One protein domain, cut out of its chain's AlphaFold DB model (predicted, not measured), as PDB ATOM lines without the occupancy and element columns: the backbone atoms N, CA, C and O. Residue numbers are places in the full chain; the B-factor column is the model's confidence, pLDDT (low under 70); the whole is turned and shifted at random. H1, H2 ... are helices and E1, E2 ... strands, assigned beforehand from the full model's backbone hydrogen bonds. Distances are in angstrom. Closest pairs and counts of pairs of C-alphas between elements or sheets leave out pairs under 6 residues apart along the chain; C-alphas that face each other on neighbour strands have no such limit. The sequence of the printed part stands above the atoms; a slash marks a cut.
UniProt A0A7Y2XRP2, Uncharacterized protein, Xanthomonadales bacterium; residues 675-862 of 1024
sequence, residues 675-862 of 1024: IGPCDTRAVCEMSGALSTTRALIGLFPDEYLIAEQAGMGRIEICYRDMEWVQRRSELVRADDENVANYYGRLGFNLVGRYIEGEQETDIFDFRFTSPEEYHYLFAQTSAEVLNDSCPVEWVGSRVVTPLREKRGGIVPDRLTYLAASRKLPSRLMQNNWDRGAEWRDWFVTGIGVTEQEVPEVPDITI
ATOM      1  N   ILE A 675     -16.875  15.241 -12.981       92.06
ATOM      2  CA  ILE A 675     -17.299  16.562 -12.529       92.06
ATOM      3  C   ILE A 675     -17.045  16.665 -11.025       92.06
ATOM      4  O   ILE A 675     -17.712  15.999 -10.231       92.06
ATOM      5  N   GLY A 676     -16.061  17.478 -10.645       90.81
ATOM      6  CA  GLY A 676     -15.677  17.750  -9.256       90.81
ATOM      7  C   GLY A 676     -15.967  19.194  -8.829       90.81
ATOM      8  O   GLY A 676     -16.542  19.962  -9.600       90.81
ATOM      9  N   PRO A 677     -15.589  19.593  -7.604       90.94
ATOM     10  CA  PRO A 677     -15.712  20.981  -7.172       90.94
ATOM     11  C   PRO A 677     -14.656  21.860  -7.849       90.94
ATOM     12  O   PRO A 677     -13.486  21.483  -7.872       90.94
ATOM     13  N   CYS A 678     -15.042  23.047  -8.330       90.06
ATOM     14  CA  CYS A 678     -14.096  23.972  -8.971       90.06
ATOM     15  C   CYS A 678     -12.999  24.444  -7.997       90.06
ATOM     16  O   CYS A 678     -11.845  24.597  -8.388       90.06
ATOM     17  N   ASP A 679     -13.355  24.629  -6.719       87.50
ATOM     18  CA  ASP A 679     -12.422  24.831  -5.608       87.50
ATOM     19  C   ASP A 679     -12.754  23.855  -4.470       87.50
ATOM     20  O   ASP A 679     -13.784  23.949  -3.798       87.50
ATOM     21  N   THR A 680     -11.842  22.915  -4.222       81.88
ATOM     22  CA  THR A 680     -11.958  21.912  -3.147       81.88
ATOM     23  C   THR A 680     -11.981  22.506  -1.734       81.88
ATOM     24  O   THR A 680     -12.319  21.793  -0.789       81.88
ATOM     25  N   ARG A 681     -11.627  23.786  -1.557       79.25
ATOM     26  CA  ARG A 681     -11.681  24.494  -0.267       79.25
ATOM     27  C   ARG A 681     -13.011  25.212  -0.033       79.25
ATOM     28  O   ARG A 681     -13.314  25.525   1.115       79.25
ATOM     29  N   ALA A 682     -13.805  25.427  -1.081       74.69
ATOM     30  CA  ALA A 682     -15.060  26.177  -1.054       74.69
ATOM     31  C   ALA A 682     -16.275  25.271  -1.344       74.69
ATOM     32  O   ALA A 682     -17.120  25.576  -2.185       74.69
ATOM     33  N   VAL A 683     -16.365  24.127  -0.654       74.69
ATOM     34  CA  VAL A 683     -17.418  23.117  -0.871       74.69
ATOM     35  C   VAL A 683     -18.412  23.035   0.274       74.69
ATOM     36  O   VAL A 683     -18.056  22.759   1.422       74.69
ATOM     37  N   CYS A 684     -19.694  23.168  -0.068       80.50
ATOM     38  CA  CYS A 684     -20.785  22.984   0.872       80.50
ATOM     39  C   CYS A 684     -21.122  21.508   1.107       80.50
ATOM     40  O   CYS A 684     -22.085  20.982   0.553       80.50
ATOM     41  N   GLU A 685     -20.293  20.832   1.910       83.44
ATOM     42  CA  GLU A 685     -20.333  19.390   2.234       83.44
ATOM     43  C   GLU A 685     -20.032  18.440   1.064       83.44
ATOM     44  O   GLU A 685     -19.389  17.412   1.271       83.44
ATOM     45  N   MET A 686     -20.438  18.764  -0.161       82.56
ATOM     46  CA  MET A 686     -20.281  17.871  -1.303       82.56
ATOM     47  C   MET A 686     -18.918  18.035  -1.995       82.56
ATOM     48  O   MET A 686     -18.628  19.036  -2.644       82.56
ATOM     49  N   SER A 687     -18.083  17.002  -1.866       75.06
ATOM     50  CA  SER A 687     -16.721  16.899  -2.421       75.06
ATOM     51  C   SER A 687     -16.530  15.700  -3.366       75.06
ATOM     52  O   SER A 687     -15.405  15.347  -3.710       75.06
ATOM     53  N   GLY A 688     -17.623  15.024  -3.731       77.12
ATOM     54  CA  GLY A 688     -17.594  13.810  -4.545       77.12
ATOM     55  C   GLY A 688     -17.568  14.094  -6.045       77.12
ATOM     56  O   GLY A 688     -18.100  15.099  -6.502       77.12
ATOM     57  N   ALA A 689     -17.006  13.167  -6.814       85.00
ATOM     58  CA  ALA A 689     -17.052  13.229  -8.266       85.00
ATOM     59  C   ALA A 689     -18.413  12.775  -8.816       85.00
ATOM     60  O   ALA A 689     -19.004  11.805  -8.330       85.00
ATOM     61  N   LEU A 690     -18.893  13.463  -9.850       89.94
ATOM     62  CA  LEU A 690     -20.106  13.131 -10.591       89.94
ATOM     63  C   LEU A 690     -19.758  12.674 -12.012       89.94
ATOM     64  O   LEU A 690     -18.740  13.069 -12.584       89.94
ATOM     65  N   SER A 691     -20.612  11.832 -12.592       89.62
ATOM     66  CA  SER A 691     -20.428  11.327 -13.955       89.62
ATOM     67  C   SER A 691     -20.791  12.387 -15.002       89.62
ATOM     68  O   SER A 691     -21.792  13.087 -14.865       89.62
ATOM     69  N   THR A 692     -19.999  12.492 -16.069       90.38
ATOM     70  CA  THR A 692     -20.311  13.348 -17.225       90.38
ATOM     71  C   THR A 692     -21.089  12.592 -18.312       90.38
ATOM     72  O   THR A 692     -21.256  11.370 -18.243       90.38
ATOM     73  N   THR A 693     -21.549  13.303 -19.346       89.12
ATOM     74  CA  THR A 693     -22.133  12.724 -20.569       89.12
ATOM     75  C   THR A 693     -21.501  13.332 -21.823       89.12
ATOM     76  O   THR A 693     -20.974  14.443 -21.805       89.12
ATOM     77  N   ARG A 694     -21.594  12.623 -22.959       87.56
ATOM     78  CA  ARG A 694     -21.126  13.139 -24.263       87.56
ATOM     79  C   ARG A 694     -21.794  14.454 -24.665       87.56
ATOM     80  O   ARG A 694     -21.170  15.255 -25.356       87.56
ATOM     81  N   ALA A 695     -23.049  14.642 -24.260       87.81
ATOM     82  CA  ALA A 695     -23.827  15.830 -24.570       87.81
ATOM     83  C   ALA A 695     -23.410  17.032 -23.712       87.81
ATOM     84  O   ALA A 695     -23.308  18.127 -24.245       87.81
ATOM     85  N   LEU A 696     -23.073  16.817 -22.434       89.81
ATOM     86  CA  LEU A 696     -22.489  17.855 -21.575       89.81
ATOM     87  C   LEU A 696     -21.135  18.341 -22.100       89.81
ATOM     88  O   LEU A 696     -20.884  19.537 -22.145       89.81
ATOM     89  N   ILE A 697     -20.274  17.422 -22.542       91.62
ATOM     90  CA  ILE A 697     -18.996  17.789 -23.170       91.62
ATOM     91  C   ILE A 697     -19.233  18.519 -24.504       91.62
ATOM     92  O   ILE A 697     -18.479  19.411 -24.861       91.62
ATOM     93  N   GLY A 698     -20.302  18.181 -25.230       88.88
ATOM     94  CA  GLY A 698     -20.684  18.869 -26.468       88.88
ATOM     95  C   GLY A 698     -21.172  20.310 -26.290       88.88
ATOM     96  O   GLY A 698     -21.523  20.928 -27.285       88.88
ATOM     97  N   LEU A 699     -21.222  20.832 -25.059       90.62
ATOM     98  CA  LEU A 699     -21.471  22.251 -24.791       90.62
ATOM     99  C   LEU A 699     -20.219  23.115 -25.018       90.62
ATOM    100  O   LEU A 699     -20.342  24.329 -25.149       90.62
ATOM    101  N   PHE A 700     -19.026  22.511 -25.069       92.56
ATOM    102  CA  PHE A 700     -17.816  23.220 -25.479       92.56
ATOM    103  C   PHE A 700     -17.817  23.440 -27.000       92.56
ATOM    104  O   PHE A 700     -18.123  22.496 -27.733       92.56
ATOM    105  N   PRO A 701     -17.435  24.639 -27.478       92.06
ATOM    106  CA  PRO A 701     -17.138  24.858 -28.891       92.06
ATOM    107  C   PRO A 701     -16.022  23.926 -29.387       92.06
ATOM    108  O   PRO A 701     -15.127  23.558 -28.614       92.06
ATOM    109  N   ASP A 702     -16.063  23.565 -30.671       93.00
ATOM    110  CA  ASP A 702     -15.132  22.601 -31.274       93.00
ATOM    111  C   ASP A 702     -13.671  23.051 -31.126       93.00
ATOM    112  O   ASP A 702     -12.803  22.224 -30.849       93.00
ATOM    113  N   GLU A 703     -13.395  24.357 -31.178       93.12
ATOM    114  CA  GLU A 703     -12.049  24.919 -31.037       93.12
ATOM    115  C   GLU A 703     -11.409  24.540 -29.689       93.12
ATOM    116  O   GLU A 703     -10.223  24.217 -29.625       93.12
ATOM    117  N   TYR A 704     -12.184  24.496 -28.601       93.06
ATOM    118  CA  TYR A 704     -11.677  24.099 -27.280       93.06
ATOM    119  C   TYR A 704     -11.446  22.592 -27.172       93.06
ATOM    120  O   TYR A 704     -10.475  22.159 -26.547       93.06
ATOM    121  N   LEU A 705     -12.302  21.792 -27.812       93.06
ATOM    122  CA  LEU A 705     -12.131  20.340 -27.884       93.06
ATOM    123  C   LEU A 705     -10.902  19.971 -28.727       93.06
ATOM    124  O   LEU A 705     -10.172  19.044 -28.383       93.06
ATOM    125  N   ILE A 706     -10.633  20.700 -29.809       94.62
ATOM    126  CA  ILE A 706      -9.424  20.545 -30.633       94.62
ATOM    127  C   ILE A 706      -8.185  20.978 -29.849       94.62
ATOM    128  O   ILE A 706      -7.165  20.289 -29.880       94.62
ATOM    129  N   ALA A 707      -8.269  22.079 -29.100       93.50
ATOM    130  CA  ALA A 707      -7.164  22.549 -28.274       93.50
ATOM    131  C   ALA A 707      -6.766  21.527 -27.193       93.50
ATOM    132  O   ALA A 707      -5.576  21.335 -26.938       93.50
ATOM    133  N   GLU A 708      -7.730  20.829 -26.585       93.00
ATOM    134  CA  GLU A 708      -7.434  19.713 -25.678       93.00
ATOM    135  C   GLU A 708      -6.815  18.513 -26.405       93.00
ATOM    136  O   GLU A 708      -5.818  17.958 -25.940       93.00
ATOM    137  N   GLN A 709      -7.349  18.126 -27.568       93.75
ATOM    138  CA  GLN A 709      -6.796  17.027 -28.373       93.75
ATOM    139  C   GLN A 709      -5.347  17.243 -28.785       93.75
ATOM    140  O   GLN A 709      -4.557  16.300 -28.774       93.75
ATOM    141  N   ALA A 710      -5.012  18.478 -29.151       93.50
ATOM    142  CA  ALA A 710      -3.673  18.879 -29.552       93.50
ATOM    143  C   ALA A 710      -2.728  19.104 -28.355       93.50
ATOM    144  O   ALA A 710      -1.575  19.494 -28.553       93.50
ATOM    145  N   GLY A 711      -3.202  18.906 -27.119       91.75
ATOM    146  CA  GLY A 711      -2.413  19.088 -25.901       91.75
ATOM    147  C   GLY A 711      -2.070  20.546 -25.580       91.75
ATOM    148  O   GLY A 711      -1.114  20.791 -24.847       91.75
ATOM    149  N   MET A 712      -2.810  21.519 -26.128       93.19
ATOM    150  CA  MET A 712      -2.621  22.950 -25.837       93.19
ATOM    151  C   MET A 712      -3.138  23.312 -24.435       93.19
ATOM    152  O   MET A 712      -2.561  24.151 -23.750       93.19
ATOM    153  N   GLY A 713      -4.199  22.642 -23.985       91.94
ATOM    154  CA  GLY A 713      -4.791  22.818 -22.661       91.94
ATOM    155  C   GLY A 713      -5.696  21.643 -22.312       91.94
ATOM    156  O   GLY A 713      -5.612  20.587 -22.934       91.94
ATOM    157  N   ARG A 714      -6.563  21.812 -21.316       92.88
ATOM    158  CA  ARG A 714      -7.554  20.796 -20.929       92.88
ATOM    159  C   ARG A 714      -8.904  21.430 -20.648       92.88
ATOM    160  O   ARG A 714      -8.951  22.536 -20.105       92.88
ATOM    161  N   ILE A 715      -9.982  20.720 -20.962       93.69
ATOM    162  CA  ILE A 715     -11.312  21.120 -20.509       93.69
ATOM    163  C   ILE A 715     -11.587  20.531 -19.128       93.69
ATOM    164  O   ILE A 715     -11.092  19.468 -18.751       93.69
ATOM    165  N   GLU A 716     -12.419  21.218 -18.366       93.94
ATOM    166  CA  GLU A 716     -12.922  20.749 -17.087       93.94
ATOM    167  C   GLU A 716     -14.397  21.122 -16.971       93.94
ATOM    168  O   GLU A 716     -14.802  22.215 -17.355       93.94
ATOM    169  N   ILE A 717     -15.210  20.228 -16.415       94.25
ATOM    170  CA  ILE A 717     -16.559  20.572 -15.967       94.25
ATOM    171  C   ILE A 717     -16.555  20.430 -14.453       94.25
ATOM    172  O   ILE A 717     -16.224  19.365 -13.935       94.25
ATOM    173  N   CYS A 718     -16.916  21.484 -13.735       93.50
ATOM    174  CA  CYS A 718     -16.898  21.494 -12.280       93.50
ATOM    175  C   CYS A 718     -18.139  22.184 -11.712       93.50
ATOM    176  O   CYS A 718     -18.861  22.885 -12.422       93.50
ATOM    177  N   TYR A 719     -18.415  21.970 -10.427       92.62
ATOM    178  CA  TYR A 719     -19.485  22.666  -9.717       92.62
ATOM    179  C   TYR A 719     -18.927  23.675  -8.704       92.62
ATOM    180  O   TYR A 719     -17.939  23.407  -8.014       92.62
ATOM    181  N   ARG A 720     -19.578  24.838  -8.587       91.44
ATOM    182  CA  ARG A 720     -19.272  25.887  -7.594       91.44
ATOM    183  C   ARG A 720     -20.545  26.500  -7.010       91.44
ATOM    184  O   ARG A 720     -21.649  26.130  -7.405       91.44
ATOM    185  N   ASP A 721     -20.383  27.402  -6.042       90.06
ATOM    186  CA  ASP A 721     -21.472  28.177  -5.421       90.06
ATOM    187  C   ASP A 721     -22.635  27.316  -4.923       90.06
ATOM    188  O   ASP A 721     -23.815  27.635  -5.095       90.06
ATOM    189  N   MET A 722     -22.282  26.171  -4.340       89.69
ATOM    190  CA  MET A 722     -23.252  25.217  -3.841       89.69
ATOM    191  C   MET A 722     -23.811  25.677  -2.507       89.69
ATOM    192  O   MET A 722     -23.076  25.858  -1.539       89.69
ATOM    193  N   GLU A 723     -25.124  25.839  -2.452       90.69
ATOM    194  CA  GLU A 723     -25.789  26.455  -1.318       90.69
ATOM    195  C   GLU A 723     -27.271  26.074  -1.225       90.69
ATOM    196  O   GLU A 723     -27.887  25.554  -2.159       90.69
ATOM    197  N   TRP A 724     -27.870  26.378  -0.079       91.44
ATOM    198  CA  TRP A 724     -29.316  26.357   0.091       91.44
ATOM    199  C   TRP A 724     -29.903  27.721  -0.283       91.44
ATOM    200  O   TRP A 724     -29.579  28.744   0.318       91.44
ATOM    201  N   VAL A 725     -30.815  27.749  -1.253       92.12
ATOM    202  CA  VAL A 725     -31.525  28.954  -1.712       92.12
ATOM    203  C   VAL A 725     -33.012  28.897  -1.374       92.12
ATOM    204  O   VAL A 725     -33.537  27.848  -1.001       92.12
ATOM    205  N   GLN A 726     -33.697  30.042  -1.491       92.06
ATOM    206  CA  GLN A 726     -35.125  30.183  -1.155       92.06
ATOM    207  C   GLN A 726     -35.439  29.632   0.248       92.06
ATOM    208  O   GLN A 726     -36.402  28.898   0.458       92.06
ATOM    209  N   ARG A 727     -34.554  29.951   1.197       92.88
ATOM    210  CA  ARG A 727     -34.545  29.393   2.548       92.88
ATOM    211  C   ARG A 727     -35.679  29.967   3.388       92.88
ATOM    212  O   ARG A 727     -35.920  31.174   3.382       92.88
ATOM    213  N   ARG A 728     -36.315  29.108   4.178       93.25
ATOM    214  CA  ARG A 728     -37.263  29.487   5.229       93.25
ATOM    215  C   ARG A 728     -37.055  28.626   6.466       93.25
ATOM    216  O   ARG A 728     -36.674  27.461   6.370       93.25
ATOM    217  N   SER A 729     -37.340  29.190   7.630       90.00
ATOM    218  CA  SER A 729     -37.368  28.452   8.889       90.00
ATOM    219  C   SER A 729     -38.804  28.267   9.364       90.00
ATOM    220  O   SER A 729     -39.667  29.124   9.178       90.00
ATOM    221  N   GLU A 730     -39.062  27.121   9.980       91.56
ATOM    222  CA  GLU A 730     -40.329  26.794  10.613       91.56
ATOM    223  C   GLU A 730     -40.037  26.265  12.014       91.56
ATOM    224  O   GLU A 730     -39.221  25.354  12.186       91.56
ATOM    225  N   LEU A 731     -40.667  26.853  13.032       87.19
ATOM    226  CA  LEU A 731     -40.497  26.388  14.406       87.19
ATOM    227  C   LEU A 731     -40.931  24.925  14.502       87.19
ATOM    228  O   LEU A 731     -41.978  24.537  13.985       87.19
ATOM    229  N   VAL A 732     -40.144  24.106  15.198       83.12
ATOM    230  CA  VAL A 732     -40.436  22.665  15.326       83.12
ATOM    231  C   VAL A 732     -41.758  22.431  16.059       83.12
ATOM    232  O   VAL A 732     -42.433  21.424  15.838       83.12
ATOM    233  N   ARG A 733     -42.139  23.379  16.922       76.88
ATOM    234  CA  ARG A 733     -43.463  23.499  17.526       76.88
ATOM    235  C   ARG A 733     -43.811  24.976  17.665       76.88
ATOM    236  O   ARG A 733     -42.935  25.783  17.954       76.88
ATOM    237  N   ALA A 734     -45.092  25.319  17.545       70.12
ATOM    238  CA  ALA A 734     -45.571  26.698  17.687       70.12
ATOM    239  C   ALA A 734     -45.299  27.320  19.077       70.12
ATOM    240  O   ALA A 734     -45.501  28.514  19.261       70.12
ATOM    241  N   ASP A 735     -44.880  26.512  20.053       71.38
ATOM    242  CA  ASP A 735     -44.646  26.885  21.441       71.38
ATOM    243  C   ASP A 735     -43.177  26.780  21.906       71.38
ATOM    244  O   ASP A 735     -42.916  26.977  23.096       71.38
ATOM    245  N   ASP A 736     -42.233  26.479  21.005       73.19
ATOM    246  CA  ASP A 736     -40.786  26.462  21.272       73.19
ATOM    247  C   ASP A 736     -40.046  27.344  20.257       73.19
ATOM    248  O   ASP A 736     -39.776  26.938  19.127       73.19
ATOM    249  N   GLU A 737     -39.714  28.567  20.675       79.19
ATOM    250  CA  GLU A 737     -39.037  29.563  19.836       79.19
ATOM    251  C   GLU A 737     -37.543  29.266  19.631       79.19
ATOM    252  O   GLU A 737     -36.895  29.947  18.842       79.19
ATOM    253  N   ASN A 738     -36.966  28.264  20.306       82.50
ATOM    254  CA  ASN A 738     -35.512  28.079  20.346       82.50
ATOM    255  C   ASN A 738     -34.960  27.124  19.275       82.50
ATOM    256  O   ASN A 738     -33.754  27.135  19.025       82.50
ATOM    257  N   VAL A 739     -35.801  26.285  18.663       86.62
ATOM    258  CA  VAL A 739     -35.399  25.316  17.627       86.62
ATOM    259  C   VAL A 739     -36.290  25.402  16.390       86.62
ATOM    260  O   VAL A 739     -37.519  25.438  16.485       86.62
ATOM    261  N   ALA A 740     -35.665  25.345  15.215       90.00
ATOM    262  CA  ALA A 740     -36.349  25.420  13.933       90.00
ATOM    263  C   ALA A 740     -35.887  24.319  12.970       90.00
ATOM    264  O   ALA A 740     -34.730  23.885  12.973       90.00
ATOM    265  N   ASN A 741     -36.826  23.890  12.132       91.75
ATOM    266  CA  ASN A 741     -36.560  23.145  10.915       91.75
ATOM    267  C   ASN A 741     -36.327  24.158   9.793       91.75
ATOM    268  O   ASN A 741     -37.149  25.047   9.566       91.75
ATOM    269  N   TYR A 742     -35.214  24.015   9.091       92.56
ATOM    270  CA  TYR A 742     -34.851  24.854   7.962       92.56
ATOM    271  C   TYR A 742     -35.130  24.110   6.662       92.56
ATOM    272  O   TYR A 742     -34.682  22.975   6.454       92.56
ATOM    273  N   TYR A 743     -35.891  24.772   5.798       93.69
ATOM    274  CA  TYR A 743     -36.303  24.288   4.493       93.69
ATOM    275  C   TYR A 743     -35.719  25.182   3.406       93.69
ATOM    276  O   TYR A 743     -35.607  26.394   3.584       93.69
ATOM    277  N   GLY A 744     -35.322  24.585   2.292       92.94
ATOM    278  CA  GLY A 744     -34.740  25.310   1.172       92.94
ATOM    279  C   GLY A 744     -34.562  24.411  -0.040       92.94
ATOM    280  O   GLY A 744     -34.788  23.201   0.019       92.94
ATOM    281  N   ARG A 745     -34.149  25.011  -1.149       93.69
ATOM    282  CA  ARG A 745     -33.811  24.306  -2.388       93.69
ATOM    283  C   ARG A 745     -32.301  24.250  -2.538       93.69
ATOM    284  O   ARG A 745     -31.619  25.194  -2.150       93.69
ATOM    285  N   LEU A 746     -31.785  23.161  -3.092       91.88
ATOM    286  CA  LEU A 746     -30.361  23.043  -3.384       91.88
ATOM    287  C   LEU A 746     -30.060  23.829  -4.663       91.88
ATOM    288  O   LEU A 746     -30.685  23.563  -5.689       91.88
ATOM    289  N   GLY A 747     -29.130  24.775  -4.606       91.62
ATOM    290  CA  GLY A 747     -28.627  25.504  -5.767       91.62
ATOM    291  C   GLY A 747     -27.121  25.328  -5.920       91.62
ATOM    292  O   GLY A 747     -26.419  25.197  -4.923       91.62
ATOM    293  N   PHE A 748     -26.639  25.290  -7.158       92.38
ATOM    294  CA  PHE A 748     -25.212  25.299  -7.497       92.38
ATOM    295  C   PHE A 748     -25.034  25.752  -8.948       92.38
ATOM    296  O   PHE A 748     -25.990  25.731  -9.728       92.38
ATOM    297  N   ASN A 749     -23.815  26.138  -9.305       92.94
ATOM    298  CA  ASN A 749     -23.426  26.442 -10.677       92.94
ATOM    299  C   ASN A 749     -22.649  25.263 -11.252       92.94
ATOM    300  O   ASN A 749     -21.747  24.751 -10.587       92.94
ATOM    301  N   LEU A 750     -22.997  24.835 -12.463       93.94
ATOM    302  CA  LEU A 750     -22.203  23.910 -13.262       93.94
ATOM    303  C   LEU A 750     -21.440  24.725 -14.306       93.94
ATOM    304  O   LEU A 750     -22.057  25.368 -15.152       93.94
ATOM    305  N   VAL A 751     -20.115  24.685 -14.235       94.25
ATOM    306  CA  VAL A 751     -19.228  25.530 -15.036       94.25
ATOM    307  C   VAL A 751     -18.356  24.652 -15.918       94.25
ATOM    308  O   VAL A 751     -17.744  23.697 -15.435       94.25
ATOM    309  N   GLY A 752     -18.301  24.976 -17.207       94.25
ATOM    310  CA  GLY A 752     -17.323  24.436 -18.142       94.25
ATOM    311  C   GLY A 752     -16.149  25.393 -18.256       94.25
ATOM    312  O   GLY A 752     -16.351  26.562 -18.570       94.25
ATOM    313  N   ARG A 753     -14.931  24.918 -18.000       93.38
ATOM    314  CA  ARG A 753     -13.705  25.723 -18.005       93.38
ATOM    315  C   ARG A 753     -12.683  25.161 -18.979       93.38
ATOM    316  O   ARG A 753     -12.582  23.949 -19.143       93.38
ATOM    317  N   TYR A 754     -11.895  26.044 -19.576       93.69
ATOM    318  CA  TYR A 754     -10.677  25.698 -20.298       93.69
ATOM    319  C   TYR A 754      -9.463  26.159 -19.493       93.69
ATOM    320  O   TYR A 754      -9.411  27.307 -19.042       93.69
ATOM    321  N   ILE A 755      -8.508  25.252 -19.291       92.56
ATOM    322  CA  ILE A 755      -7.309  25.489 -18.489       92.56
ATOM    323  C   ILE A 755      -6.076  25.372 -19.384       92.56
ATOM    324  O   ILE A 755      -5.785  24.300 -19.919       92.56
ATOM    325  N   GLU A 756      -5.332  26.471 -19.494       90.56
ATOM    326  CA  GLU A 756      -4.081  26.586 -20.246       90.56
ATOM    327  C   GLU A 756      -2.993  27.126 -19.304       90.56
ATOM    328  O   GLU A 756      -2.972  28.303 -18.941       90.56
ATOM    329  N   GLY A 757      -2.092  26.253 -18.843       86.38
ATOM    330  CA  GLY A 757      -1.101  26.618 -17.825       86.38
ATOM    331  C   GLY A 757      -1.758  27.050 -16.505       86.38
ATOM    332  O   GLY A 757      -2.403  26.238 -15.848       86.38
ATOM    333  N   GLU A 758      -1.573  28.316 -16.112       85.38
ATOM    334  CA  GLU A 758      -2.207  28.927 -14.925       85.38
ATOM    335  C   GLU A 758      -3.465  29.753 -15.262       85.38
ATOM    336  O   GLU A 758      -4.097  30.305 -14.362       85.38
ATOM    337  N   GLN A 759      -3.828  29.880 -16.545       87.31
ATOM    338  CA  GLN A 759      -5.015  30.622 -16.963       87.31
ATOM    339  C   GLN A 759      -6.239  29.704 -16.984       87.31
ATOM    340  O   GLN A 759      -6.252  28.682 -17.669       87.31
ATOM    341  N   GLU A 760      -7.281  30.106 -16.258       90.44
ATOM    342  CA  GLU A 760      -8.590  29.452 -16.244       90.44
ATOM    343  C   GLU A 760      -9.609  30.374 -16.921       90.44
ATOM    344  O   GLU A 760      -9.736  31.543 -16.552       90.44
ATOM    345  N   THR A 761     -10.318  29.859 -17.923       90.75
ATOM    346  CA  THR A 761     -11.366  30.596 -18.643       90.75
ATOM    347  C   THR A 761     -12.680  29.837 -18.539       90.75
ATOM    348  O   THR A 761     -12.757  28.689 -18.973       90.75
ATOM    349  N   ASP A 762     -13.714  30.474 -17.990       92.44
ATOM    350  CA  ASP A 762     -15.072  29.927 -17.977       92.44
ATOM    351  C   ASP A 762     -15.677  30.060 -19.390       92.44
ATOM    352  O   ASP A 762     -15.695  31.148 -19.962       92.44
ATOM    353  N   ILE A 763     -16.146  28.949 -19.958       92.94
ATOM    354  CA  ILE A 763     -16.731  28.856 -21.306       92.94
ATOM    355  C   ILE A 763     -18.258  28.886 -21.240       92.94
ATOM    356  O   ILE A 763     -18.906  29.553 -22.041       92.94
ATOM    357  N   PHE A 764     -18.836  28.177 -20.270       92.81
ATOM    358  CA  PHE A 764     -20.265  28.207 -19.968       92.81
ATOM    359  C   PHE A 764     -20.491  28.110 -18.457       92.81
ATOM    360  O   PHE A 764     -19.716  27.463 -17.749       92.81
ATOM    361  N   ASP A 765     -21.574  28.710 -17.966       94.50
ATOM    362  CA  ASP A 765     -22.001  28.627 -16.566       94.50
ATOM    363  C   ASP A 765     -23.528  28.476 -16.502       94.50
ATOM    364  O   ASP A 765     -24.282  29.310 -17.005       94.50
ATOM    365  N   PHE A 766     -23.996  27.392 -15.886       94.81
ATOM    366  CA  PHE A 766     -25.413  27.130 -15.666       94.81
ATOM    367  C   PHE A 766     -25.736  27.098 -14.180       94.81
ATOM    368  O   PHE A 766     -25.259  26.237 -13.438       94.81
ATOM    369  N   ARG A 767     -26.667  27.950 -13.752       94.31
ATOM    370  CA  ARG A 767     -27.237  27.891 -12.407       94.31
ATOM    371  C   ARG A 767     -28.360  26.858 -12.354       94.31
ATOM    372  O   ARG A 767     -29.372  26.982 -13.044       94.31
ATOM    373  N   PHE A 768     -28.213  25.869 -11.482       94.00
ATOM    374  CA  PHE A 768     -29.250  24.900 -11.140       94.00
ATOM    375  C   PHE A 768     -29.937  25.283  -9.828       94.00
ATOM    376  O   PHE A 768     -29.317  25.812  -8.905       94.00
ATOM    377  N   THR A 769     -31.235  25.003  -9.714       92.31
ATOM    378  CA  THR A 769     -31.967  25.057  -8.441       92.31
ATOM    379  C   THR A 769     -32.965  23.911  -8.381       92.31
ATOM    380  O   THR A 769     -33.787  23.753  -9.282       92.31
ATOM    381  N   SER A 770     -32.930  23.120  -7.306       91.12
ATOM    382  CA  SER A 770     -33.766  21.929  -7.188       91.12
ATOM    383  C   SER A 770     -35.264  22.267  -7.286       91.12
ATOM    384  O   SER A 770     -35.730  23.258  -6.708       91.12
ATOM    385  N   PRO A 771     -36.064  21.436  -7.979       88.12
ATOM    386  CA  PRO A 771     -37.496  21.682  -8.150       88.12
ATOM    387  C   PRO A 771     -38.276  21.506  -6.840       88.12
ATOM    388  O   PRO A 771     -39.299  22.164  -6.636       88.12
ATOM    389  N   GLU A 772     -37.782  20.647  -5.951       89.94
ATOM    390  CA  GLU A 772     -38.365  20.361  -4.646       89.94
ATOM    391  C   GLU A 772     -37.669  21.160  -3.541       89.94
ATOM    392  O   GLU A 772     -36.466  21.431  -3.603       89.94
ATOM    393  N   GLU A 773     -38.445  21.507  -2.514       93.06
ATOM    394  CA  GLU A 773     -37.951  22.054  -1.252       93.06
ATOM    395  C   GLU A 773     -37.620  20.901  -0.291       93.06
ATOM    396  O   GLU A 773     -38.423  19.988  -0.087       93.06
ATOM    397  N   TYR A 774     -36.447  20.953   0.335       92.81
ATOM    398  CA  TYR A 774     -35.968  19.937   1.263       92.81
ATOM    399  C   TYR A 774     -35.816  20.503   2.673       92.81
ATOM    400  O   TYR A 774     -35.313  21.605   2.867       92.81
ATOM    401  N   HIS A 775     -36.178  19.701   3.679       93.38
ATOM    402  CA  HIS A 775     -35.742  19.926   5.058       93.38
ATOM    403  C   HIS A 775     -34.248  19.601   5.140       93.38
ATOM    404  O   HIS A 775     -33.880  18.422   5.140       93.38
ATOM    405  N   TYR A 776     -33.392  20.622   5.179       91.19
ATOM    406  CA  TYR A 776     -31.944  20.434   5.088       91.19
ATOM    407  C   TYR A 776     -31.240  20.468   6.441       91.19
ATOM    408  O   TYR A 776     -30.312  19.686   6.664       91.19
ATOM    409  N   LEU A 777     -31.709  21.295   7.375       92.31
ATOM    410  CA  LEU A 777     -31.076  21.480   8.677       92.31
ATOM    411  C   LEU A 777     -32.126  21.577   9.779       92.31
ATOM    412  O   LEU A 777     -33.117  22.285   9.659       92.31
ATOM    413  N   PHE A 778     -31.864  20.905  10.889       91.88
ATOM    414  CA  PHE A 778     -32.510  21.182  12.165       91.88
ATOM    415  C   PHE A 778     -31.478  21.861  13.067       91.88
ATOM    416  O   PHE A 778     -30.405  21.291  13.263       91.88
ATOM    417  N   ALA A 779     -31.765  23.055  13.587       90.81
ATOM    418  CA  ALA A 779     -30.811  23.846  14.372       90.81
ATOM    419  C   ALA A 779     -31.518  24.867  15.286       90.81
ATOM    420  O   ALA A 779     -32.747  24.878  15.395       90.81
ATOM    421  N   GLN A 780     -30.740  25.711  15.972       88.75
ATOM    422  CA  GLN A 780     -31.274  26.817  16.769       88.75
ATOM    423  C   GLN A 780     -32.045  27.788  15.873       88.75
ATOM    424  O   GLN A 780     -31.615  28.063  14.754       88.75
ATOM    425  N   THR A 781     -33.155  28.334  16.364       87.44
ATOM    426  CA  THR A 781     -33.859  29.430  15.690       87.44
ATOM    427  C   THR A 781     -32.999  30.690  15.757       87.44
ATOM    428  O   THR A 781     -32.878  31.315  16.809       87.44
ATOM    429  N   SER A 782     -32.369  31.056  14.646       87.25
ATOM    430  CA  SER A 782     -31.552  32.263  14.545       87.25
ATOM    431  C   SER A 782     -31.577  32.785  13.117       87.25
ATOM    432  O   SER A 782     -31.526  32.011  12.161       87.25
ATOM    433  N   ALA A 783     -31.616  34.110  12.974       85.00
ATOM    434  CA  ALA A 783     -31.439  34.754  11.677       85.00
ATOM    435  C   ALA A 783     -30.049  34.459  11.087       85.00
ATOM    436  O   ALA A 783     -29.914  34.376   9.875       85.00
ATOM    437  N   GLU A 784     -29.035  34.245  11.930       88.38
ATOM    438  CA  GLU A 784     -27.679  33.877  11.510       88.38
ATOM    439  C   GLU A 784     -27.657  32.501  10.829       88.38
ATOM    440  O   GLU A 784     -27.146  32.369   9.724       88.38
ATOM    441  N   VAL A 785     -28.328  31.509  11.427       87.25
ATOM    442  CA  VAL A 785     -28.460  30.155  10.862       87.25
ATOM    443  C   VAL A 785     -29.319  30.157   9.592       87.25
ATOM    444  O   VAL A 785     -29.033  29.414   8.659       87.25
ATOM    445  N   LEU A 786     -30.365  30.994   9.527       88.19
ATOM    446  CA  LEU A 786     -31.173  31.145   8.310       88.19
ATOM    447  C   LEU A 786     -30.373  31.785   7.165       88.19
ATOM    448  O   LEU A 786     -30.551  31.394   6.012       88.19
ATOM    449  N   ASN A 787     -29.520  32.763   7.484       89.38
ATOM    450  CA  ASN A 787     -28.735  33.530   6.517       89.38
ATOM    451  C   ASN A 787     -27.460  32.813   6.063       89.38
ATOM    452  O   ASN A 787     -26.958  33.128   4.982       89.38
ATOM    453  N   ASP A 788     -26.999  31.802   6.794       89.31
ATOM    454  CA  ASP A 788     -25.938  30.908   6.344       89.31
ATOM    455  C   ASP A 788     -26.443  29.988   5.220       89.31
ATOM    456  O   ASP A 788     -27.348  29.165   5.404       89.31
ATOM    457  N   SER A 789     -25.926  30.197   4.007       88.12
ATOM    458  CA  SER A 789     -26.338  29.433   2.824       88.12
ATOM    459  C   SER A 789     -25.642  28.075   2.754       88.12
ATOM    460  O   SER A 789     -26.122  27.172   2.061       88.12
ATOM    461  N   CYS A 790     -24.598  27.888   3.566       89.06
ATOM    462  CA  CYS A 790     -23.860  26.653   3.696       89.06
ATOM    463  C   CYS A 790     -23.595  26.284   5.170       89.06
ATOM    464  O   CYS A 790     -22.471  26.368   5.666       89.06
ATOM    465  N   PRO A 791     -24.608  25.775   5.891       88.19
ATOM    466  CA  PRO A 791     -24.567  25.678   7.346       88.19
ATOM    467  C   PRO A 791     -23.827  24.438   7.875       88.19
ATOM    468  O   PRO A 791     -24.249  23.816   8.855       88.19
ATOM    469  N   VAL A 792     -22.742  24.034   7.215       84.50
ATOM    470  CA  VAL A 792     -21.968  22.834   7.568       84.50
ATOM    471  C   VAL A 792     -21.359  22.980   8.962       84.50
ATOM    472  O   VAL A 792     -21.379  22.025   9.738       84.50
ATOM    473  N   GLU A 793     -20.917  24.187   9.323       85.06
ATOM    474  CA  GLU A 793     -20.323  24.491  10.632       85.06
ATOM    475  C   GLU A 793     -21.327  24.400  11.792       85.06
ATOM    476  O   GLU A 793     -20.947  24.128  12.933       85.06
ATOM    477  N   TRP A 794     -22.625  24.562  11.514       87.25
ATOM    478  CA  TRP A 794     -23.663  24.435  12.535       87.25
ATOM    479  C   TRP A 794     -23.949  22.983  12.897       87.25
ATOM    480  O   TRP A 794     -24.449  22.725  13.993       87.25
ATOM    481  N   VAL A 795     -23.665  22.020  12.018       85.31
ATOM    482  CA  VAL A 795     -23.965  20.606  12.270       85.31
ATOM    483  C   VAL A 795     -23.146  20.104  13.466       85.31
ATOM    484  O   VAL A 795     -21.926  20.199  13.505       85.31
ATOM    485  N   GLY A 796     -23.826  19.549  14.471       83.69
ATOM    486  CA  GLY A 796     -23.220  19.105  15.730       83.69
ATOM    487  C   GLY A 796     -23.121  20.190  16.808       83.69
ATOM    488  O   GLY A 796     -22.788  19.873  17.953       83.69
ATOM    489  N   SER A 797     -23.468  21.445  16.496       87.88
ATOM    490  CA  SER A 797     -23.579  22.507  17.500       87.88
ATOM    491  C   SER A 797     -24.687  22.203  18.517       87.88
ATOM    492  O   SER A 797     -25.710  21.580  18.212       87.88
ATOM    493  N   ARG A 798     -24.465  22.603  19.774       83.00
ATOM    494  CA  ARG A 798     -25.405  22.369  20.880       83.00
ATOM    495  C   ARG A 798     -26.406  23.509  20.966       83.00
ATOM    496  O   ARG A 798     -26.021  24.637  21.251       83.00
ATOM    497  N   VAL A 799     -27.686  23.183  20.847       81.25
ATOM    498  CA  VAL A 799     -28.788  24.115  21.090       81.25
ATOM    499  C   VAL A 799     -29.351  23.836  22.473       81.25
ATOM    500  O   VAL A 799     -29.829  22.734  22.742       81.25
ATOM    501  N   VAL A 800     -29.268  24.812  23.370       76.62
ATOM    502  CA  VAL A 800     -29.718  24.670  24.758       76.62
ATOM    503  C   VAL A 800     -31.016  25.445  24.940       76.62
ATOM    504  O   VAL A 800     -31.005  26.669  24.880       76.62
ATOM    505  N   THR A 801     -32.118  24.742  25.192       69.44
ATOM    506  CA  THR A 801     -33.444  25.346  25.383       69.44
ATOM    507  C   THR A 801     -33.919  25.140  26.829       69.44
ATOM    508  O   THR A 801     -33.697  24.066  27.394       69.44
ATOM    509  N   PRO A 802     -34.519  26.144  27.493       67.44
ATOM    510  CA  PRO A 802     -35.030  25.999  28.859       67.44
ATOM    511  C   PRO A 802     -36.292  25.116  28.909       67.44
ATOM    512  O   PRO A 802     -37.152  25.197  28.035       67.44
ATOM    513  N   LEU A 803     -36.430  24.274  29.944       63.22
ATOM    514  CA  LEU A 803     -37.641  23.470  30.173       63.22
ATOM    515  C   LEU A 803     -38.813  24.343  30.676       63.22
ATOM    516  O   LEU A 803     -38.630  25.283  31.445       63.22
ATOM    517  N   ARG A 804     -40.041  24.004  30.256       57.75
ATOM    518  CA  ARG A 804     -41.290  24.764  30.504       57.75
ATOM    519  C   ARG A 804     -41.678  24.972  31.972       57.75
ATOM    520  O   ARG A 804     -42.414  25.905  32.272       57.75
ATOM    521  N   GLU A 805     -41.231  24.110  32.876       59.41
ATOM    522  CA  GLU A 805     -41.565  24.171  34.301       59.41
ATOM    523  C   GLU A 805     -40.285  24.034  35.122       59.41
ATOM    524  O   GLU A 805     -39.615  23.010  35.017       59.41
ATOM    525  N   LYS A 806     -39.988  25.017  35.989       51.66
ATOM    526  CA  LYS A 806     -38.951  24.894  37.028       51.66
ATOM    527  C   LYS A 806     -39.363  23.812  38.026       51.66
ATOM    528  O   LYS A 806     -39.952  24.103  39.069       51.66
ATOM    529  N   ARG A 807     -39.073  22.550  37.721       50.91
ATOM    530  CA  ARG A 807     -39.213  21.452  38.680       50.91
ATOM    531  C   ARG A 807     -37.881  21.310  39.397       50.91
ATOM    532  O   ARG A 807     -36.937  20.733  38.875       50.91
ATOM    533  N   GLY A 808     -37.799  21.880  40.599       52.03
ATOM    534  CA  GLY A 808     -36.606  21.817  41.440       52.03
ATOM    535  C   GLY A 808     -36.197  20.380  41.775       52.03
ATOM    536  O   GLY A 808     -36.667  19.825  42.766       52.03
ATOM    537  N   GLY A 809     -35.300  19.791  40.980       53.56
ATOM    538  CA  GLY A 809     -34.684  18.499  41.283       53.56
ATOM    539  C   GLY A 809     -33.711  17.986  40.215       53.56
ATOM    540  O   GLY A 809     -34.147  17.599  39.143       53.56
ATOM    541  N   ILE A 810     -32.417  17.941  40.574       54.94
ATOM    542  CA  ILE A 810     -31.279  17.065  40.166       54.94
ATOM    543  C   ILE A 810     -31.003  16.802  38.656       54.94
ATOM    544  O   ILE A 810     -29.918  16.339  38.312       54.94
ATOM    545  N   VAL A 811     -31.881  17.168  37.726       54.78
ATOM    546  CA  VAL A 811     -31.684  17.063  36.267       54.78
ATOM    547  C   VAL A 811     -31.506  18.478  35.694       54.78
ATOM    548  O   VAL A 811     -32.152  19.400  36.192       54.78
ATOM    549  N   PRO A 812     -30.633  18.710  34.691       54.38
ATOM    550  CA  PRO A 812     -30.511  20.031  34.078       54.38
ATOM    551  C   PRO A 812     -31.872  20.516  33.558       54.38
ATOM    552  O   PRO A 812     -32.517  19.803  32.795       54.38
ATOM    553  N   ASP A 813     -32.275  21.736  33.931       62.59
ATOM    554  CA  ASP A 813     -33.568  22.364  33.583       62.59
ATOM    555  C   ASP A 813     -33.612  22.835  32.104       62.59
ATOM    556  O   ASP A 813     -34.118  23.905  31.760       62.59
ATOM    557  N   ARG A 814     -32.972  22.063  31.216       66.06
ATOM    558  CA  ARG A 814     -32.698  22.397  29.818       66.06
ATOM    559  C   ARG A 814     -32.749  21.161  28.922       66.06
ATOM    560  O   ARG A 814     -32.162  20.132  29.257       66.06
ATOM    561  N   LEU A 815     -33.371  21.279  27.754       70.06
ATOM    562  CA  LEU A 815     -33.207  20.321  26.661       70.06
ATOM    563  C   LEU A 815     -31.981  20.735  25.848       70.06
ATOM    564  O   LEU A 815     -31.785  21.908  25.541       70.06
ATOM    565  N   THR A 816     -31.110  19.775  25.551       75.25
ATOM    566  CA  THR A 816     -29.972  19.999  24.655       75.25
ATOM    567  C   THR A 816     -30.236  19.248  23.367       75.25
ATOM    568  O   THR A 816     -30.239  18.018  23.357       75.25
ATOM    569  N   TYR A 817     -30.467  19.991  22.295       80.75
ATOM    570  CA  TYR A 817     -30.508  19.449  20.951       80.75
ATOM    571  C   TYR A 817     -29.121  19.548  20.323       80.75
ATOM    572  O   TYR A 817     -28.312  20.402  20.691       80.75
ATOM    573  N   LEU A 818     -28.852  18.669  19.368       84.75
ATOM    574  CA  LEU A 818     -27.730  18.828  18.457       84.75
ATOM    575  C   LEU A 818     -28.298  19.245  17.114       84.75
ATOM    576  O   LEU A 818     -29.226  18.601  16.611       84.75
ATOM    577  N   ALA A 819     -27.752  20.321  16.560       87.25
ATOM    578  CA  ALA A 819     -28.052  20.687  15.195       87.25
ATOM    579  C   ALA A 819     -27.630  19.535  14.274       87.25
ATOM    580  O   ALA A 819     -26.558  18.948  14.434       87.25
ATOM    581  N   ALA A 820     -28.501  19.158  13.349       87.56
ATOM    582  CA  ALA A 820     -28.314  17.977  12.524       87.56
ATOM    583  C   ALA A 820     -28.741  18.266  11.090       87.56
ATOM    584  O   ALA A 820     -29.859  18.734  10.854       87.56
ATOM    585  N   SER A 821     -27.874  17.922  10.135       88.00
ATOM    586  CA  SER A 821     -28.272  17.868   8.733       88.00
ATOM    587  C   SER A 821     -29.299  16.749   8.537       88.00
ATOM    588  O   SER A 821     -29.133  15.623   9.014       88.00
ATOM    589  N   ARG A 822     -30.397  17.077   7.858       89.75
ATOM    590  CA  ARG A 822     -31.477  16.139   7.519       89.75
ATOM    591  C   ARG A 822     -31.370  15.648   6.082       89.75
ATOM    592  O   ARG A 822     -31.692  14.490   5.806       89.75
ATOM    593  N   LYS A 823     -30.873  16.500   5.190       88.62
ATOM    594  CA  LYS A 823     -30.530  16.171   3.808       88.62
ATOM    595  C   LYS A 823     -29.144  16.723   3.508       88.62
ATOM    596  O   LYS A 823     -28.882  17.898   3.738       88.62
ATOM    597  N   LEU A 824     -28.283  15.847   2.999       87.50
ATOM    598  CA  LEU A 824     -26.930  16.189   2.575       87.50
ATOM    599  C   LEU A 824     -26.946  16.487   1.069       87.50
ATOM    600  O   LEU A 824     -27.491  15.653   0.329       87.50
ATOM    601  N   PRO A 825     -26.373  17.617   0.616       88.00
ATOM    602  CA  PRO A 825     -26.173  17.903  -0.803       88.00
ATOM    603  C   PRO A 825     -25.528  16.733  -1.552       88.00
ATOM    604  O   PRO A 825     -26.051  16.318  -2.585       88.00
ATOM    605  N   SER A 826     -24.497  16.101  -0.977       87.25
ATOM    606  CA  SER A 826     -23.822  14.930  -1.558       87.25
ATOM    607  C   SER A 826     -24.781  13.783  -1.894       87.25
ATOM    608  O   SER A 826     -24.767  13.255  -3.006       87.25
ATOM    609  N   ARG A 827     -25.678  13.433  -0.966       87.94
ATOM    610  CA  ARG A 827     -26.685  12.379  -1.173       87.94
ATOM    611  C   ARG A 827     -27.780  12.791  -2.147       87.94
ATOM    612  O   ARG A 827     -28.315  11.930  -2.836       87.94
ATOM    613  N   LEU A 828     -28.171  14.065  -2.170       89.88
ATOM    614  CA  LEU A 828     -29.170  14.553  -3.124       89.88
ATOM    615  C   LEU A 828     -28.628  14.506  -4.551       89.88
ATOM    616  O   LEU A 828     -29.322  13.983  -5.421       89.88
ATOM    617  N   MET A 829     -27.390  14.960  -4.749       89.62
ATOM    618  CA  MET A 829     -26.687  14.874  -6.027       89.62
ATOM    619  C   MET A 829     -26.531  13.414  -6.456       89.62
ATOM    620  O   MET A 829     -27.039  13.036  -7.502       89.62
ATOM    621  N   GLN A 830     -25.958  12.544  -5.620       86.50
ATOM    622  CA  GLN A 830     -25.761  11.125  -5.967       86.50
ATOM    623  C   GLN A 830     -27.056  10.376  -6.323       86.50
ATOM    624  O   GLN A 830     -27.031   9.462  -7.139       86.50
ATOM    625  N   ASN A 831     -28.188  10.735  -5.711       90.25
ATOM    626  CA  ASN A 831     -29.461  10.057  -5.967       90.25
ATOM    627  C   ASN A 831     -30.201  10.574  -7.207       90.25
ATOM    628  O   ASN A 831     -31.066   9.858  -7.709       90.25
ATOM    629  N   ASN A 832     -29.913  11.803  -7.650       92.19
ATOM    630  CA  ASN A 832     -30.653  12.465  -8.725       92.19
ATOM    631  C   ASN A 832     -29.800  12.834  -9.945       92.19
ATOM    632  O   ASN A 832     -30.364  13.260 -10.943       92.19
ATOM    633  N   TRP A 833     -28.472  12.711  -9.883       91.50
ATOM    634  CA  TRP A 833     -27.577  13.178 -10.941       91.50
ATOM    635  C   TRP A 833     -27.654  12.322 -12.206       91.50
ATOM    636  O   TRP A 833     -28.067  12.806 -13.256       91.50
ATOM    637  N   ASP A 834     -27.282  11.047 -12.097       87.88
ATOM    638  CA  ASP A 834     -27.300  10.051 -13.176       87.88
ATOM    639  C   ASP A 834     -28.375   8.973 -12.981       87.88
ATOM    640  O   ASP A 834     -28.438   7.996 -13.727       87.88
ATOM    641  N   ARG A 835     -29.191   9.135 -11.939       82.94
ATOM    642  CA  ARG A 835     -30.290   8.257 -11.532       82.94
ATOM    643  C   ARG A 835     -31.444   9.127 -11.046       82.94
ATOM    644  O   ARG A 835     -31.277  10.325 -10.848       82.94
ATOM    645  N   GLY A 836     -32.613   8.537 -10.816       89.88
ATOM    646  CA  GLY A 836     -33.759   9.279 -10.287       89.88
ATOM    647  C   GLY A 836     -34.285  10.301 -11.294       89.88
ATOM    648  O   GLY A 836     -34.883   9.908 -12.288       89.88
ATOM    649  N   ALA A 837     -34.094  11.592 -11.011       86.88
ATOM    650  CA  ALA A 837     -34.526  12.693 -11.877       86.88
ATOM    651  C   ALA A 837     -33.547  13.033 -13.021       86.88
ATOM    652  O   ALA A 837     -33.896  13.848 -13.874       86.88
ATOM    653  N   GLU A 838     -32.351  12.431 -13.028       89.81
ATOM    654  CA  GLU A 838     -31.321  12.585 -14.070       89.81
ATOM    655  C   GLU A 838     -30.932  14.052 -14.338       89.81
ATOM    656  O   GLU A 838     -30.887  14.522 -15.474       89.81
ATOM    657  N   TRP A 839     -30.634  14.799 -13.268       91.44
ATOM    658  CA  TRP A 839     -30.294  16.228 -13.311       91.44
ATOM    659  C   TRP A 839     -29.161  16.566 -14.284       91.44
ATOM    660  O   TRP A 839     -29.119  17.684 -14.783       91.44
ATOM    661  N   ARG A 840     -28.260  15.630 -14.601       90.06
ATOM    662  CA  ARG A 840     -27.192  15.868 -15.586       90.06
ATOM    663  C   ARG A 840     -27.727  16.223 -16.984       90.06
ATOM    664  O   ARG A 840     -27.121  17.034 -17.675       90.06
ATOM    665  N   ASP A 841     -28.868  15.663 -17.390       87.81
ATOM    666  CA  ASP A 841     -29.427  15.844 -18.741       87.81
ATOM    667  C   ASP A 841     -30.228  17.155 -18.864       87.81
ATOM    668  O   ASP A 841     -30.558  17.627 -19.956       87.81
ATOM    669  N   TRP A 842     -30.501  17.801 -17.731       91.31
ATOM    670  CA  TRP A 842     -31.228  19.066 -17.654       91.31
ATOM    671  C   TRP A 842     -30.389  20.229 -18.180       91.31
ATOM    672  O   TRP A 842     -30.916  21.130 -18.823       91.31
ATOM    673  N   PHE A 843     -29.072  20.156 -17.994       90.06
ATOM    674  CA  PHE A 843     -28.108  21.120 -18.524       90.06
ATOM    675  C   PHE A 843     -27.998  21.082 -20.051       90.06
ATOM    676  O   PHE A 843     -27.733  22.100 -20.672       90.06
ATOM    677  N   VAL A 844     -28.258  19.926 -20.663       85.56
ATOM    678  CA  VAL A 844     -28.269  19.772 -22.127       85.56
ATOM    679  C   VAL A 844     -29.603  20.238 -22.715       85.56
ATOM    680  O   VAL A 844     -29.650  20.826 -23.789       85.56
ATOM    681  N   THR A 845     -30.707  19.960 -22.018       84.44
ATOM    682  CA  THR A 845     -32.066  20.284 -22.489       84.44
ATOM    683  C   THR A 845     -32.524  21.698 -22.127       84.44
ATOM    684  O   THR A 845     -33.547  22.153 -22.639       84.44
ATOM    685  N   GLY A 846     -31.807  22.386 -21.232       83.12
ATOM    686  CA  GLY A 846     -32.184  23.692 -20.684       83.12
ATOM    687  C   GLY A 846     -33.357  23.643 -19.695       83.12
ATOM    688  O   GLY A 846     -33.884  24.682 -19.296       83.12
ATOM    689  N   ILE A 847     -33.814  22.453 -19.293       81.31
ATOM    690  CA  ILE A 847     -34.996  22.294 -18.438       81.31
ATOM    691  C   ILE A 847     -34.594  22.455 -16.970       81.31
ATOM    692  O   ILE A 847     -33.905  21.612 -16.416       81.31
ATOM    693  N   GLY A 848     -35.073  23.504 -16.296       80.44
ATOM    694  CA  GLY A 848     -34.830  23.686 -14.855       80.44
ATOM    695  C   GLY A 848     -33.431  24.205 -14.496       80.44
ATOM    696  O   GLY A 848     -33.059  24.185 -13.322       80.44
ATOM    697  N   VAL A 849     -32.687  24.698 -15.487       91.56
ATOM    698  CA  VAL A 849     -31.405  25.398 -15.335       91.56
ATOM    699  C   VAL A 849     -31.492  26.783 -15.976       91.56
ATOM    700  O   VAL A 849     -32.279  26.997 -16.898       91.56
ATOM    701  N   THR A 850     -30.701  27.733 -15.486       91.00
ATOM    702  CA  THR A 850     -30.603  29.087 -16.049       91.00
ATOM    703  C   THR A 850     -29.161  29.390 -16.425       91.00
ATOM    704  O   THR A 850     -28.299  29.427 -15.545       91.00
ATOM    705  N   GLU A 851     -28.914  29.622 -17.711       90.00
ATOM    706  CA  GLU A 851     -27.622  30.079 -18.235       90.00
ATOM    707  C   GLU A 851     -27.230  31.422 -17.599       90.00
ATOM    708  O   GLU A 851     -28.074  32.304 -17.416       90.00
ATOM    709  N   GLN A 852     -25.973  31.536 -17.182       91.81
ATOM    710  CA  GLN A 852     -25.382  32.748 -16.625       91.81
ATOM    711  C   GLN A 852     -24.511  33.431 -17.680       91.81
ATOM    712  O   GLN A 852     -23.918  32.777 -18.534       91.81
ATOM    713  N   GLU A 853     -24.418  34.756 -17.605       84.44
ATOM    714  CA  GLU A 853     -23.546  35.529 -18.486       84.44
ATOM    715  C   GLU A 853     -22.082  35.300 -18.085       84.44
ATOM    716  O   GLU A 853     -21.660  35.643 -16.978       84.44
ATOM    717  N   VAL A 854     -21.325  34.679 -18.986       85.75
ATOM    718  CA  VAL A 854     -19.885  34.433 -18.846       85.75
ATOM    719  C   VAL A 854     -19.127  35.620 -19.461       85.75
ATOM    720  O   VAL A 854     -19.607  36.184 -20.449       85.75
ATOM    721  N   PRO A 855     -17.971  36.044 -18.910       80.88
ATOM    722  CA  PRO A 855     -17.134  37.065 -19.542       80.88
ATOM    723  C   PRO A 855     -16.804  36.708 -20.997       80.88
ATOM    724  O   PRO A 855     -16.738  35.531 -21.337       80.88
ATOM    725  N   GLU A 856     -16.583  37.720 -21.845       76.94
ATOM    726  CA  GLU A 856     -16.297  37.521 -23.272       76.94
ATOM    727  C   GLU A 856     -15.161  36.505 -23.461       76.94
ATOM    728  O   GLU A 856     -14.022  36.722 -23.035       76.94
ATOM    729  N   VAL A 857     -15.515  35.364 -24.052       75.88
ATOM    730  CA  VAL A 857     -14.632  34.213 -24.200       75.88
ATOM    731  C   VAL A 857     -13.521  34.580 -25.200       75.88
ATOM    732  O   VAL A 857     -13.832  34.957 -26.332       75.88
ATOM    733  N   PRO A 858     -12.229  34.511 -24.821       75.19
ATOM    734  CA  PRO A 858     -11.134  34.890 -25.706       75.19
ATOM    735  C   PRO A 858     -11.094  34.011 -26.958       75.19
ATOM    736  O   PRO A 858     -11.054  32.786 -26.845       75.19
ATOM    737  N   ASP A 859     -11.009  34.629 -28.139       82.69
ATOM    738  CA  ASP A 859     -10.828  33.901 -29.397       82.69
ATOM    739  C   ASP A 859      -9.510  33.104 -29.373       82.69
ATOM    740  O   ASP A 859      -8.404  33.661 -29.368       82.69
ATOM    741  N   ILE A 860      -9.632  31.776 -29.324       89.19
ATOM    742  CA  ILE A 860      -8.498  30.849 -29.288       89.19
ATOM    743  C   ILE A 860      -7.997  30.492 -30.693       89.19
ATOM    744  O   ILE A 860      -6.862  30.039 -30.825       89.19
ATOM    745  N   THR A 861      -8.774  30.764 -31.744       91.19
ATOM    746  CA  THR A 861      -8.562  30.264 -33.114       91.19
ATOM    747  C   THR A 861      -7.165  30.572 -33.647       91.19
ATOM    748  O   THR A 861      -6.479  29.692 -34.159       91.19
ATOM    749  N   ILE A 862      -6.691  31.815 -33.491       91.31
ATOM    750  CA  ILE A 862      -5.361  32.223 -33.980       91.31
ATOM    751  C   ILE A 862      -4.249  31.456 -33.256       91.31
ATOM    752  O   ILE A 862      -3.309  30.983 -33.896       91.31
TER     753      ILE A 862
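This is residues 675 to 862 of the 1024 residues of an uncharacterized protein of Xanthomonadales bacterium (UniProt A0A7Y2XRP2). A long twisted ribbon of two strands, E2 and E3, forms the spine of a rod; E4 lies beside one half of E3 and E5 beside the other half, and the hairpin E6 and E7 extends the rod at one end. H2 sits at the opposite end, and the short helices H1, H3, H4, H5 and H6 are placed along the ribbon, H3 and H6 on opposite faces. The printed part has 188 residues with six named helices and eight named strands, in the order E1 H1 H2 E2 E3 E4 E5 H3 H4 E6 E7 H5 H6 E8, of mixed class. The six-stranded sheet is branched, with one parallel pair, E1 and E2, and four antiparallel pairs. The whole is loose, with a radius of gyration of the C-alphas of 21.6 A and spans of 82 by 32 by 26 A.

E1, residues 675 to 677, begins at C-alpha 675 (-17.299, 16.562, -12.529). H1 is residues 694 to 697 and H2 residues 702 to 709. E2, residues 714 to 731, is 48.6 A long; E3, residues 739 to 756, is 49.2 A long and bends by 53 degrees at residue 743. E4, residues 759 to 769, is 28.8 A long and bends by 60 degrees at residue 763; E5, residues 774 to 780, is 17.6 A long. H3 is residues 783 to 787, H4 791 to 794, E6 798 to 802, E7 814 to 818, H5 825 to 832 and H6 839 to 845. E8, residues 849 to 851, ends at C-alpha 851 (-27.622, 30.079, -18.235).

E1 and E2 are parallel, N 719 and O 676 being 2.9 A apart; with H1 and H2 between, they form a strand-helix-strand unit, two parallel neighbours joined through helices, with a right-handed crossover. E2, E3 and E4 form a meander, each the antiparallel neighbour of the one before, with N 716 and O 753 at 2.8 A and N 750 and O 766 at 2.8 A. E4 and E5 lie on one side of E3, E2 on the other; N 742 and O 777 are 2.8 A apart. E8 is antiparallel to E4, with N 767 and O 850 at 2.8 A. In the hairpin E6 and E7, N 815 and O 801 are 2.8 A apart. H2 lies over E2 at a height over the sheet of 8.5 A, H3 over E3 at 8.6 A, and H6 over E4 at 9.0 A; H1, H4 and H5 only graze the sheet. H1 and H6 touch, the closest C-alphas being those of Leu 696 and Val 844, 6.1 A apart. Every O i to N i+4 pair is within hydrogen-bond range in H2, H3 and H5; H6 has 1 of 3, with 3 of 4 O i to N i+3 pairs, and H1 and H4 are too short for an i+4 pair.

The two C-alphas farthest apart, those of Gly 808 and Ile 862, are 82.3 A apart. The printed part has no cut. The links E1 to H1 and E6 to E7 are long. Mean pLDDT of the printed part is 86.0, and residues 801 to 814 are under 70.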